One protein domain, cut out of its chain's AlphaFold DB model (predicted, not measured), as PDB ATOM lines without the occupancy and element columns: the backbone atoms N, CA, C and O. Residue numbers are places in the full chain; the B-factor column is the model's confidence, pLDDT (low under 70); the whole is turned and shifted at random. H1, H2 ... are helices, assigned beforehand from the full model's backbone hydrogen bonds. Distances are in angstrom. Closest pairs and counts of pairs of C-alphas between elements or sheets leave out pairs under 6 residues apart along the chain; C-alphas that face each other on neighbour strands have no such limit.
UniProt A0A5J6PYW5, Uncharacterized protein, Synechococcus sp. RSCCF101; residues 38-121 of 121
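Overview. This is residues 38 to 121 of the 121 residues of an uncharacterized protein of Synechococcus sp. RSCCF101 (UniProt A0A5J6PYW5). A long helical hairpin, H2 and H3 side by side, makes the core; the short H1 packs on residues 81 to 85 of H3 near the open end, and a long link without named elements wraps round H2 to the short H4, on the side of H2 away from H3. At the turn of the hairpin, residues 65 to 70, of which 69 to 70 belong to H3, stand free. The printed part has 84 residues with four named helices, H1, H2, H3 and H4 in chain order, and no named strand; the class is all helix. It is compact, with a radius of gyration of the C-alphas of 12.4 A and spans of 34 by 26 by 23 A.

Arrangement. Begin with H3, residues 69 to 88, the longest helix. H2, residues 48 to 63, touches it, opposite ways at a shallow tilt of 29 degrees; their closest C-alphas, those of Leu 62 and Arg 72, are 6.6 A apart. The two form a helical hairpin. H1, residues 40 to 45, touches H3 at residues 81 to 85 alone, the same way at a steep tilt of 48 degrees; look at the closest C-alphas, Leu 43 and Leu 82, 7.3 A apart. H1 and H2 are close but not clearly touching, with Leu 43 and Leu 51 the closest C-alphas at 7.3 A. H4, residues 112 to 117, is near H2, but apart from H1 and H3. In H1, H2, H3 and H4 every O i to N i+4 pair is within hydrogen-bond range.

Along the chain. Find C-alpha 69 at (-20.557, -37.046, 43.661); from there H3 runs 28.7 A to C-alpha 88 at (-1.541, -17.280, 35.091). H2 runs 23.1 A from C-alpha 48 at (-8.266, -17.255, 26.127). H1 spans 9.1 A and H4 8.6 A.

Size, cuts and confidence. The C-alphas farthest apart, Pro 69 and Arg 116, are 34.2 A apart. The printed part has no cut. The link from H3 to H4, residues 89 to 111, is long; the other two are tight. The mean pLDDT of the printed part is 83.2; residues 38 to 39 and 94 to 98 are under 70.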
ATOM      1  N   ALA A  38      -8.696 -34.107  30.815       55.91
ATOM      2  CA  ALA A  38      -8.299 -32.927  30.073       55.91
ATOM      3  C   ALA A  38      -6.853 -32.624  30.511       55.91
ATOM      4  O   ALA A  38      -6.534 -32.496  31.696       55.91
ATOM      5  N   ASP A  39      -5.938 -32.745  29.563       66.56
ATOM      6  CA  ASP A  39      -4.518 -32.672  29.853       66.56
ATOM      7  C   ASP A  39      -4.214 -31.214  30.235       66.56
ATOM      8  O   ASP A  39      -4.652 -30.300  29.528       66.56
ATOM      9  N   PRO A  40      -3.482 -30.920  31.321       70.12
ATOM     10  CA  PRO A  40      -2.979 -29.567  31.551       70.12
ATOM     11  C   PRO A  40      -2.213 -29.004  30.337       70.12
ATOM     12  O   PRO A  40      -2.176 -27.789  30.143       70.12
ATOM     13  N   ALA A  41      -1.641 -29.851  29.472       75.81
ATOM     14  CA  ALA A  41      -1.087 -29.427  28.188       75.81
ATOM     15  C   ALA A  41      -2.149 -28.866  27.223       75.81
ATOM     16  O   ALA A  41      -1.873 -27.921  26.485       75.81
ATOM     17  N   GLN A  42      -3.370 -29.401  27.251       76.06
ATOM     18  CA  GLN A  42      -4.485 -28.932  26.434       76.06
ATOM     19  C   GLN A  42      -4.961 -27.543  26.874       76.06
ATOM     20  O   GLN A  42      -5.203 -26.696  26.020       76.06
ATOM     21  N   LEU A  43      -4.989 -27.259  28.184       79.94
ATOM     22  CA  LEU A  43      -5.290 -25.913  28.700       79.94
ATOM     23  C   LEU A  43      -4.313 -24.863  28.163       79.94
ATOM     24  O   LEU A  43      -4.718 -23.766  27.787       79.94
ATOM     25  N   LYS A  44      -3.032 -25.223  28.052       79.69
ATOM     26  CA  LYS A  44      -2.008 -24.329  27.501       79.69
ATOM     27  C   LYS A  44      -2.217 -24.029  26.019       79.69
ATOM     28  O   LYS A  44      -1.896 -22.927  25.585       79.69
ATOM     29  N   ALA A  45      -2.761 -24.977  25.260       83.81
ATOM     30  CA  ALA A  45      -3.042 -24.812  23.836       83.81
ATOM     31  C   ALA A  45      -4.348 -24.050  23.546       83.81
ATOM     32  O   ALA A  45      -4.517 -23.543  22.441       83.81
ATOM     33  N   CYS A  46      -5.269 -23.968  24.511       85.88
ATOM     34  CA  CYS A  46      -6.529 -23.248  24.351       85.88
ATOM     35  C   CYS A  46      -6.314 -21.735  24.206       85.88
ATOM     36  O   CYS A  46      -5.488 -21.136  24.907       85.88
ATOM     37  N   SER A  47      -7.119 -21.109  23.344       87.62
ATOM     38  CA  SER A  47      -7.239 -19.652  23.315       87.62
ATOM     39  C   SER A  47      -7.890 -19.146  24.605       87.62
ATOM     40  O   SER A  47      -8.623 -19.873  25.280       87.62
ATOM     41  N   ASP A  48      -7.666 -17.878  24.940       89.12
ATOM     42  CA  ASP A  48      -8.266 -17.255  26.127       89.12
ATOM     43  C   ASP A  48      -9.799 -17.346  26.100       89.12
ATOM     44  O   ASP A  48     -10.441 -17.634  27.108       89.12
ATOM     45  N   GLY A  49     -10.371 -17.204  24.906       86.81
ATOM     46  CA  GLY A  49     -11.784 -17.412  24.632       86.81
ATOM     47  C   GLY A  49     -12.291 -18.809  24.978       86.81
ATOM     48  O   GLY A  49     -13.324 -18.962  25.629       86.81
ATOM     49  N   MET A  50     -11.534 -19.838  24.586       88.88
ATOM     50  CA  MET A  50     -11.846 -21.230  24.917       88.88
ATOM     51  C   MET A  50     -11.762 -21.490  26.422       88.88
ATOM     52  O   MET A  50     -12.594 -22.220  26.951       88.88
ATOM     53  N   LEU A  51     -10.797 -20.884  27.120       89.31
ATOM     54  CA  LEU A  51     -10.666 -21.023  28.573       89.31
ATOM     55  C   LEU A  51     -11.841 -20.373  29.318       89.31
ATOM     56  O   LEU A  51     -12.363 -20.963  30.262       89.31
ATOM     57  N   LEU A  52     -12.283 -19.192  28.878       88.88
ATOM     58  CA  LEU A  52     -13.447 -18.511  29.451       88.88
ATOM     59  C   LEU A  52     -14.755 -19.266  29.167       88.88
ATOM     60  O   LEU A  52     -15.596 -19.380  30.056       88.88
ATOM     61  N   TYR A  53     -14.911 -19.829  27.965       89.06
ATOM     62  CA  TYR A  53     -16.053 -20.692  27.647       89.06
ATOM     63  C   TYR A  53     -16.076 -21.937  28.535       89.06
ATOM     64  O   TYR A  53     -17.114 -22.292  29.087       89.06
ATOM     65  N   GLU A  54     -14.931 -22.613  28.667       88.94
ATOM     66  CA  GLU A  54     -14.820 -23.842  29.455       88.94
ATOM     67  C   GLU A  54     -15.125 -23.581  30.933       88.94
ATOM     68  O   GLU A  54     -15.764 -24.400  31.591       88.94
ATOM     69  N   TRP A  55     -14.719 -22.415  31.443       89.44
ATOM     70  CA  TRP A  55     -15.025 -21.977  32.801       89.44
ATOM     71  C   TRP A  55     -16.533 -21.902  33.027       89.44
ATOM     72  O   TRP A  55     -17.066 -22.548  33.928       89.44
ATOM     73  N   GLU A  56     -17.228 -21.176  32.157       89.00
ATOM     74  CA  GLU A  56     -18.678 -20.996  32.219       89.00
ATOM     75  C   GLU A  56     -19.435 -22.317  32.019       89.00
ATOM     76  O   GLU A  56     -20.421 -22.596  32.708       89.00
ATOM     77  N   TRP A  57     -18.948 -23.180  31.124       88.31
ATOM     78  CA  TRP A  57     -19.490 -24.525  30.940       88.31
ATOM     79  C   TRP A  57     -19.366 -25.366  32.223       88.31
ATOM     80  O   TRP A  57     -20.340 -26.003  32.638       88.31
ATOM     81  N   LEU A  58     -18.209 -25.329  32.894       88.31
ATOM     82  CA  LEU A  58     -17.978 -26.056  34.147       88.31
ATOM     83  C   LEU A  58     -18.840 -25.544  35.296       88.31
ATOM     84  O   LEU A  58     -19.399 -26.359  36.035       88.31
ATOM     85  N   GLU A  59     -18.957 -24.225  35.458       87.75
ATOM     86  CA  GLU A  59     -19.797 -23.634  36.502       87.75
ATOM     87  C   GLU A  59     -21.255 -24.067  36.326       87.75
ATOM     88  O   GLU A  59     -21.837 -24.634  37.255       87.75
ATOM     89  N   ARG A  60     -21.807 -23.959  35.108       86.38
ATOM     90  CA  ARG A  60     -23.172 -24.433  34.827       86.38
ATOM     91  C   ARG A  60     -23.336 -25.928  35.053       86.38
ATOM     92  O   ARG A  60     -24.350 -26.359  35.599       86.38
ATOM     93  N   ARG A  61     -22.357 -26.748  34.661       85.56
ATOM     94  CA  ARG A  61     -22.423 -28.203  34.867       85.56
ATOM     95  C   ARG A  61     -22.417 -28.560  36.355       85.56
ATOM     96  O   ARG A  61     -23.129 -29.474  36.761       85.56
ATOM     97  N   LEU A  62     -21.664 -27.829  37.178       87.75
ATOM     98  CA  LEU A  62     -21.611 -28.019  38.633       87.75
ATOM     99  C   LEU A  62     -22.893 -27.596  39.363       87.75
ATOM    100  O   LEU A  62     -23.125 -28.071  40.485       87.75
ATOM    101  N   GLU A  63     -23.708 -26.733  38.755       87.62
ATOM    102  CA  GLU A  63     -25.030 -26.333  39.249       87.62
ATOM    103  C   GLU A  63     -26.127 -27.363  38.935       87.62
ATOM    104  O   GLU A  63     -27.177 -27.352  39.582       87.62
ATOM    105  N   GLN A  64     -25.894 -28.291  37.997       84.31
ATOM    106  CA  GLN A  64     -26.915 -29.258  37.599       84.31
ATOM    107  C   GLN A  64     -27.259 -30.242  38.732       84.31
ATOM    108  O   GLN A  64     -26.371 -30.887  39.310       84.31
ATOM    109  N   PRO A  65     -28.555 -30.406  39.056       83.44
ATOM    110  CA  PRO A  65     -28.993 -31.380  40.042       83.44
ATOM    111  C   PRO A  65     -28.846 -32.804  39.491       83.44
ATOM    112  O   PRO A  65     -29.068 -33.055  38.310       83.44
ATOM    113  N   GLY A  66     -28.502 -33.757  40.359       85.31
ATOM    114  CA  GLY A  66     -28.363 -35.167  39.975       85.31
ATOM    115  C   GLY A  66     -26.989 -35.556  39.425       85.31
ATOM    116  O   GLY A  66     -26.825 -36.691  38.984       85.31
ATOM    117  N   LEU A  67     -25.998 -34.657  39.479       84.12
ATOM    118  CA  LEU A  67     -24.615 -35.024  39.198       84.12
ATOM    119  C   LEU A  67     -24.087 -35.999  40.257       84.12
ATOM    120  O   LEU A  67     -24.199 -35.739  41.460       84.12
ATOM    121  N   ASP A  68     -23.478 -37.089  39.798       87.69
ATOM    122  CA  ASP A  68     -22.814 -38.054  40.669       87.69
ATOM    123  C   ASP A  68     -21.701 -37.368  41.499       87.69
ATOM    124  O   ASP A  68     -20.992 -36.501  40.974       87.69
ATOM    125  N   PRO A  69     -21.547 -37.688  42.799       85.31
ATOM    126  CA  PRO A  69     -20.557 -37.046  43.661       85.31
ATOM    127  C   PRO A  69     -19.107 -37.225  43.196       85.31
ATOM    128  O   PRO A  69     -18.320 -36.292  43.371       85.31
ATOM    129  N   GLU A  70     -18.749 -38.366  42.602       84.88
ATOM    130  CA  GLU A  70     -17.407 -38.609  42.059       84.88
ATOM    131  C   GLU A  70     -17.172 -37.707  40.845       84.88
ATOM    132  O   GLU A  70     -16.228 -36.916  40.815       84.88
ATOM    133  N   HIS A  71     -18.136 -37.692  39.924       81.81
ATOM    134  CA  HIS A  71     -18.108 -36.818  38.753       81.81
ATOM    135  C   HIS A  71     -18.032 -35.333  39.147       81.81
ATOM    136  O   HIS A  71     -17.304 -34.542  38.548       81.81
ATOM    137  N   ARG A  72     -18.754 -34.932  40.198       85.81
ATOM    138  CA  ARG A  72     -18.721 -33.562  40.722       85.81
ATOM    139  C   ARG A  72     -17.360 -33.206  41.319       85.81
ATOM    140  O   ARG A  72     -16.934 -32.055  41.205       85.81
ATOM    141  N   ALA A  73     -16.689 -34.155  41.970       86.31
ATOM    142  CA  ALA A  73     -15.341 -33.958  42.492       86.31
ATOM    143  C   ALA A  73     -14.323 -33.775  41.357       86.31
ATOM    144  O   ALA A  73     -13.494 -32.865  41.433       86.31
ATOM    145  N   ASP A  74     -14.435 -34.554  40.279       85.81
ATOM    146  CA  ASP A  74     -13.577 -34.411  39.100       85.81
ATOM    147  C   ASP A  74     -13.753 -33.054  38.411       85.81
ATOM    148  O   ASP A  74     -12.760 -32.373  38.140       85.81
ATOM    149  N   LEU A  75     -14.996 -32.605  38.207       87.00
ATOM    150  CA  LEU A  75     -15.267 -31.276  37.643       87.00
ATOM    151  C   LEU A  75     -14.712 -30.152  38.525       87.00
ATOM    152  O   LEU A  75     -14.176 -29.176  38.011       87.00
ATOM    153  N   ARG A  76     -14.779 -30.287  39.856       88.06
ATOM    154  CA  ARG A  76     -14.169 -29.316  40.783       88.06
ATOM    155  C   ARG A  76     -12.648 -29.299  40.696       88.06
ATOM    156  O   ARG A  76     -12.053 -28.224  40.752       88.06
ATOM    157  N   ARG A  77     -12.013 -30.467  40.562       87.75
ATOM    158  CA  ARG A  77     -10.563 -30.550  40.338       87.75
ATOM    159  C   ARG A  77     -10.195 -29.851  39.033       87.75
ATOM    160  O   ARG A  77      -9.238 -29.083  39.008       87.75
ATOM    161  N   TRP A  78     -10.983 -30.072  37.984       85.62
ATOM    162  CA  TRP A  78     -10.785 -29.437  36.688       85.62
ATOM    163  C   TRP A  78     -10.962 -27.917  36.743       85.62
ATOM    164  O   TRP A  78     -10.092 -27.182  36.284       85.62
ATOM    165  N   LEU A  79     -12.009 -27.438  37.420       87.69
ATOM    166  CA  LEU A  79     -12.233 -26.014  37.662       87.69
ATOM    167  C   LEU A  79     -11.048 -25.362  38.393       87.69
ATOM    168  O   LEU A  79     -10.676 -24.237  38.075       87.69
ATOM    169  N   SER A  80     -10.418 -26.065  39.345       89.00
ATOM    170  CA  SER A  80      -9.217 -25.550  40.014       89.00
ATOM    171  C   SER A  80      -8.042 -25.386  39.051       89.00
ATOM    172  O   SER A  80      -7.385 -24.353  39.092       89.00
ATOM    173  N   LEU A  81      -7.794 -26.366  38.179       88.75
ATOM    174  CA  LEU A  81      -6.715 -26.287  37.187       88.75
ATOM    175  C   LEU A  81      -6.963 -25.159  36.181       88.75
ATOM    176  O   LEU A  81      -6.050 -24.410  35.844       88.75
ATOM    177  N   LEU A  82      -8.213 -25.004  35.747       88.56
ATOM    178  CA  LEU A  82      -8.611 -23.925  34.855       88.56
ATOM    179  C   LEU A  82      -8.463 -22.553  35.525       88.56
ATOM    180  O   LEU A  82      -7.983 -21.617  34.894       88.56
ATOM    181  N   ARG A  83      -8.813 -22.436  36.813       89.00
ATOM    182  CA  ARG A  83      -8.606 -21.207  37.591       89.00
ATOM    183  C   ARG A  83      -7.137 -20.804  37.622       89.00
ATOM    184  O   ARG A  83      -6.834 -19.630  37.433       89.00
ATOM    185  N   ASP A  84      -6.252 -21.766  37.869       88.81
ATOM    186  CA  ASP A  84      -4.815 -21.517  37.954       88.81
ATOM    187  C   ASP A  84      -4.270 -21.024  36.600       88.81
ATOM    188  O   ASP A  84      -3.491 -20.072  36.561       88.81
ATOM    189  N   GLU A  85      -4.741 -21.595  35.486       89.19
ATOM    190  CA  GLU A  85      -4.377 -21.152  34.132       89.19
ATOM    191  C   GLU A  85      -4.950 -19.763  33.796       89.19
ATOM    192  O   GLU A  85      -4.226 -18.901  33.294       89.19
ATOM    193  N   LEU A  86      -6.222 -19.496  34.114       89.00
ATOM    194  CA  LEU A  86      -6.829 -18.171  33.936       89.00
ATOM    195  C   LEU A  86      -6.057 -17.110  34.728       89.00
ATOM    196  O   LEU A  86      -5.725 -16.052  34.194       89.00
ATOM    197  N   GLN A  87      -5.701 -17.413  35.979       89.75
ATOM    198  CA  GLN A  87      -4.903 -16.524  36.817       89.75
ATOM    199  C   GLN A  87      -3.496 -16.319  36.245       89.75
ATOM    200  O   GLN A  87      -3.018 -15.183  36.215       89.75
ATOM    201  N   ALA A  88      -2.846 -17.376  35.746       88.69
ATOM    202  CA  ALA A  88      -1.541 -17.280  35.091       88.69
ATOM    203  C   ALA A  88      -1.577 -16.355  33.863       88.69
ATOM    204  O   ALA A  88      -0.611 -15.639  33.599       88.69
ATOM    205  N   ARG A  89      -2.711 -16.313  33.156       87.12
ATOM    206  CA  ARG A  89      -2.949 -15.431  32.002       87.12
ATOM    207  C   ARG A  89      -3.562 -14.079  32.361       87.12
ATOM    208  O   ARG A  89      -3.836 -13.282  31.470       87.12
ATOM    209  N   SER A  90      -3.769 -13.795  33.650       89.12
ATOM    210  CA  SER A  90      -4.482 -12.596  34.121       89.12
ATOM    211  C   SER A  90      -5.868 -12.425  33.475       89.12
ATOM    212  O   SER A  90      -6.366 -11.308  33.326       89.12
ATOM    213  N   LEU A  91      -6.497 -13.539  33.101       85.44
ATOM    214  CA  LEU A  91      -7.860 -13.586  32.600       85.44
ATOM    215  C   LEU A  91      -8.812 -13.573  33.786       85.44
ATOM    216  O   LEU A  91      -8.659 -14.326  34.749       85.44
ATOM    217  N   SER A  92      -9.813 -12.707  33.710       80.62
ATOM    218  CA  SER A  92     -10.889 -12.695  34.684       80.62
ATOM    219  C   SER A  92     -12.081 -13.442  34.094       80.62
ATOM    220  O   SER A  92     -12.501 -13.080  32.997       80.62
ATOM    221  N   PRO A  93     -12.688 -14.405  34.812       72.56
ATOM    222  CA  PRO A  93     -13.936 -15.048  34.384       72.56
ATOM    223  C   PRO A  93     -15.143 -14.084  34.388       72.56
ATOM    224  O   PRO A  93     -16.290 -14.485  34.245       72.56
ATOM    225  N   ILE A  94     -14.912 -12.782  34.567       69.44
ATOM    226  CA  ILE A  94     -15.948 -11.765  34.657       69.44
ATOM    227  C   ILE A  94     -16.322 -11.295  33.232       69.44
ATOM    228  O   ILE A  94     -15.746 -10.324  32.740       69.44
ATOM    229  N   ARG A  95     -17.366 -11.932  32.656       60.66
ATOM    230  CA  ARG A  95     -18.208 -11.587  31.460       60.66
ATOM    231  C   ARG A  95     -17.851 -12.244  30.112       60.66
ATOM    232  O   ARG A  95     -16.677 -12.514  29.891       60.66
ATOM    233  N   PRO A  96     -18.794 -12.308  29.127       59.50
ATOM    234  CA  PRO A  96     -20.249 -12.018  29.117       59.50
ATOM    235  C   PRO A  96     -21.108 -13.284  28.852       59.50
ATOM    236  O   PRO A  96     -20.561 -14.311  28.467       59.50
ATOM    237  N   PRO A  97     -22.453 -13.234  28.990       62.28
ATOM    238  CA  PRO A  97     -23.321 -14.369  28.665       62.28
ATOM    239  C   PRO A  97     -23.384 -14.572  27.143       62.28
ATOM    240  O   PRO A  97     -24.305 -14.110  26.470       62.28
ATOM    241  N   GLY A  98     -22.369 -15.230  26.589       69.19
ATOM    242  CA  GLY A  98     -22.435 -15.816  25.260       69.19
ATOM    243  C   GLY A  98     -23.277 -17.098  25.282       69.19
ATOM    244  O   GLY A  98     -23.449 -17.713  26.339       69.19
ATOM    245  N   PRO A  99     -23.820 -17.529  24.135       80.31
ATOM    246  CA  PRO A  99     -24.438 -18.843  24.025       80.31
ATOM    247  C   PRO A  99     -23.414 -19.927  24.387       80.31
ATOM    248  O   PRO A  99     -22.268 -19.887  23.934       80.31
ATOM    249  N   LEU A 100     -23.840 -20.880  25.218       82.44
ATOM    250  CA  LEU A 100     -23.078 -22.073  25.578       82.44
ATOM    251  C   LEU A 100     -23.769 -23.296  24.988       82.44
ATOM    252  O   LEU A 100     -24.990 -23.435  25.074       82.44
ATOM    253  N   GLN A 101     -22.975 -24.208  24.447       83.06
ATOM    254  CA  GLN A 101     -23.418 -25.531  24.047       83.06
ATOM    255  C   GLN A 101     -23.185 -26.496  25.216       83.06
ATOM    256  O   GLN A 101     -22.082 -26.991  25.419       83.06
ATOM    257  N   GLU A 102     -24.232 -26.770  25.998       77.06
ATOM    258  CA  GLU A 102     -24.135 -27.558  27.243       77.06
ATOM    259  C   GLU A 102     -23.583 -28.977  27.041       77.06
ATOM    260  O   GLU A 102     -23.000 -29.560  27.954       77.06
ATOM    261  N   ALA A 103     -23.741 -29.529  25.837       77.44
ATOM    262  CA  ALA A 103     -23.283 -30.869  25.495       77.44
ATOM    263  C   ALA A 103     -21.785 -30.956  25.143       77.44
ATOM    264  O   ALA A 103     -21.288 -32.070  24.978       77.44
ATOM    265  N   CYS A 104     -21.074 -29.831  24.988       80.06
ATOM    266  CA  CYS A 104     -19.733 -29.809  24.400       80.06
ATOM    267  C   CYS A 104     -18.757 -28.917  25.178       80.06
ATOM    268  O   CYS A 104     -19.059 -27.759  25.473       80.06
ATOM    269  N   HIS A 105     -17.551 -29.443  25.408       82.44
ATOM    270  CA  HIS A 105     -16.399 -28.666  25.875       82.44
ATOM    271  C   HIS A 105     -15.957 -27.635  24.829       82.44
ATOM    272  O   HIS A 105     -16.236 -27.805  23.637       82.44
ATOM    273  N   ALA A 106     -15.182 -26.624  25.234       81.94
ATOM    274  CA  ALA A 106     -14.719 -25.551  24.343       81.94
ATOM    275  C   ALA A 106     -14.045 -26.069  23.053       81.94
ATOM    276  O   ALA A 106     -14.303 -25.577  21.958       81.94
ATOM    277  N   TRP A 107     -13.215 -27.112  23.154       82.44
ATOM    278  CA  TRP A 107     -12.504 -27.715  22.013       82.44
ATOM    279  C   TRP A 107     -13.371 -28.608  21.114       82.44
ATOM    280  O   TRP A 107     -12.910 -29.046  20.064       82.44
ATOM    281  N   GLN A 108     -14.612 -28.890  21.510       83.88
ATOM    282  CA  GLN A 108     -15.578 -29.663  20.725       83.88
ATOM    283  C   GLN A 108     -16.599 -28.768  20.010       83.88
ATOM    284  O   GLN A 108     -17.358 -29.254  19.170       83.88
ATOM    285  N   VAL A 109     -16.627 -27.467  20.318       84.44
ATOM    286  CA  VAL A 109     -17.553 -26.520  19.695       84.44
ATOM    287  C   VAL A 109     -17.167 -26.293  18.232       84.44
ATOM    288  O   VAL A 109     -16.135 -25.697  17.900       84.44
ATOM    289  N   ASN A 110     -18.059 -26.724  17.344       83.31
ATOM    290  CA  ASN A 110     -17.962 -26.493  15.902       83.31
ATOM    291  C   ASN A 110     -18.921 -25.403  15.407       83.31
ATOM    292  O   ASN A 110     -18.853 -25.025  14.241       83.31
ATOM    293  N   ASP A 111     -19.790 -24.883  16.279       85.69
ATOM    294  CA  ASP A 111     -20.703 -23.799  15.937       85.69
ATOM    295  C   ASP A 111     -19.909 -22.507  15.642       85.69
ATOM    296  O   ASP A 111     -19.234 -21.979  16.534       85.69
ATOM    297  N   PRO A 112     -19.951 -21.982  14.401       85.69
ATOM    298  CA  PRO A 112     -19.162 -20.820  14.013       85.69
ATOM    299  C   PRO A 112     -19.599 -19.541  14.736       85.69
ATOM    300  O   PRO A 112     -18.780 -18.640  14.923       85.69
ATOM    301  N   GLU A 113     -20.860 -19.442  15.156       86.56
ATOM    302  CA  GLU A 113     -21.368 -18.295  15.897       86.56
ATOM    303  C   GLU A 113     -20.821 -18.292  17.325       86.56
ATOM    304  O   GLU A 113     -20.286 -17.272  17.764       86.56
ATOM    305  N   ILE A 114     -20.855 -19.441  18.009       85.31
ATOM    306  CA  ILE A 114     -20.260 -19.595  19.345       85.31
ATOM    307  C   ILE A 114     -18.753 -19.328  19.273       85.31
ATOM    308  O   ILE A 114     -18.239 -18.495  20.019       85.31
ATOM    309  N   ARG A 115     -18.049 -19.947  18.316       86.75
ATOM    310  CA  ARG A 115     -16.606 -19.728  18.114       86.75
ATOM    311  C   ARG A 115     -16.268 -18.252  17.901       86.75
ATOM    312  O   ARG A 115     -15.266 -17.779  18.425       86.75
ATOM    313  N   ARG A 116     -17.097 -17.513  17.159       86.44
ATOM    314  CA  ARG A 116     -16.912 -16.074  16.926       86.44
ATOM    315  C   ARG A 116     -17.188 -15.243  18.179       86.44
ATOM    316  O   ARG A 116     -16.425 -14.330  18.467       86.44
ATOM    317  N   LEU A 117     -18.280 -15.522  18.892       85.62
ATOM    318  CA  LEU A 117     -18.688 -14.765  20.082       85.62
ATOM    319  C   LEU A 117     -17.702 -14.927  21.236       85.62
ATOM    320  O   LEU A 117     -17.478 -13.982  21.987       85.62
ATOM    321  N   TRP A 118     -17.101 -16.107  21.335       85.75
ATOM    322  CA  TRP A 118     -16.115 -16.422  22.353       85.75
ATOM    323  C   TRP A 118     -14.668 -16.273  21.876       85.75
ATOM    324  O   TRP A 118     -13.771 -16.569  22.647       85.75
ATOM    325  N   SER A 119     -14.400 -15.809  20.652       85.38
ATOM    326  CA  SER A 119     -13.032 -15.616  20.129       85.38
ATOM    327  C   SER A 119     -12.164 -16.890  20.169       85.38
ATOM    328  O   SER A 119     -11.041 -16.908  20.685       85.38
ATOM    329  N   PHE A 120     -12.698 -17.994  19.643       84.25
ATOM    330  CA  PHE A 120     -11.950 -19.242  19.477       84.25
ATOM    331  C   PHE A 120     -11.024 -19.102  18.265       84.25
ATOM    332  O   PHE A 120     -11.501 -18.902  17.142       84.25
ATOM    333  N   HIS A 121      -9.717 -19.216  18.490       73.56
ATOM    334  CA  HIS A 121      -8.672 -19.038  17.480       73.56
ATOM    335  C   HIS A 121      -7.680 -20.189  17.536       73.56
ATOM    336  O   HIS A 121      -7.354 -20.606  18.670       73.56
TER     337      HIS A 121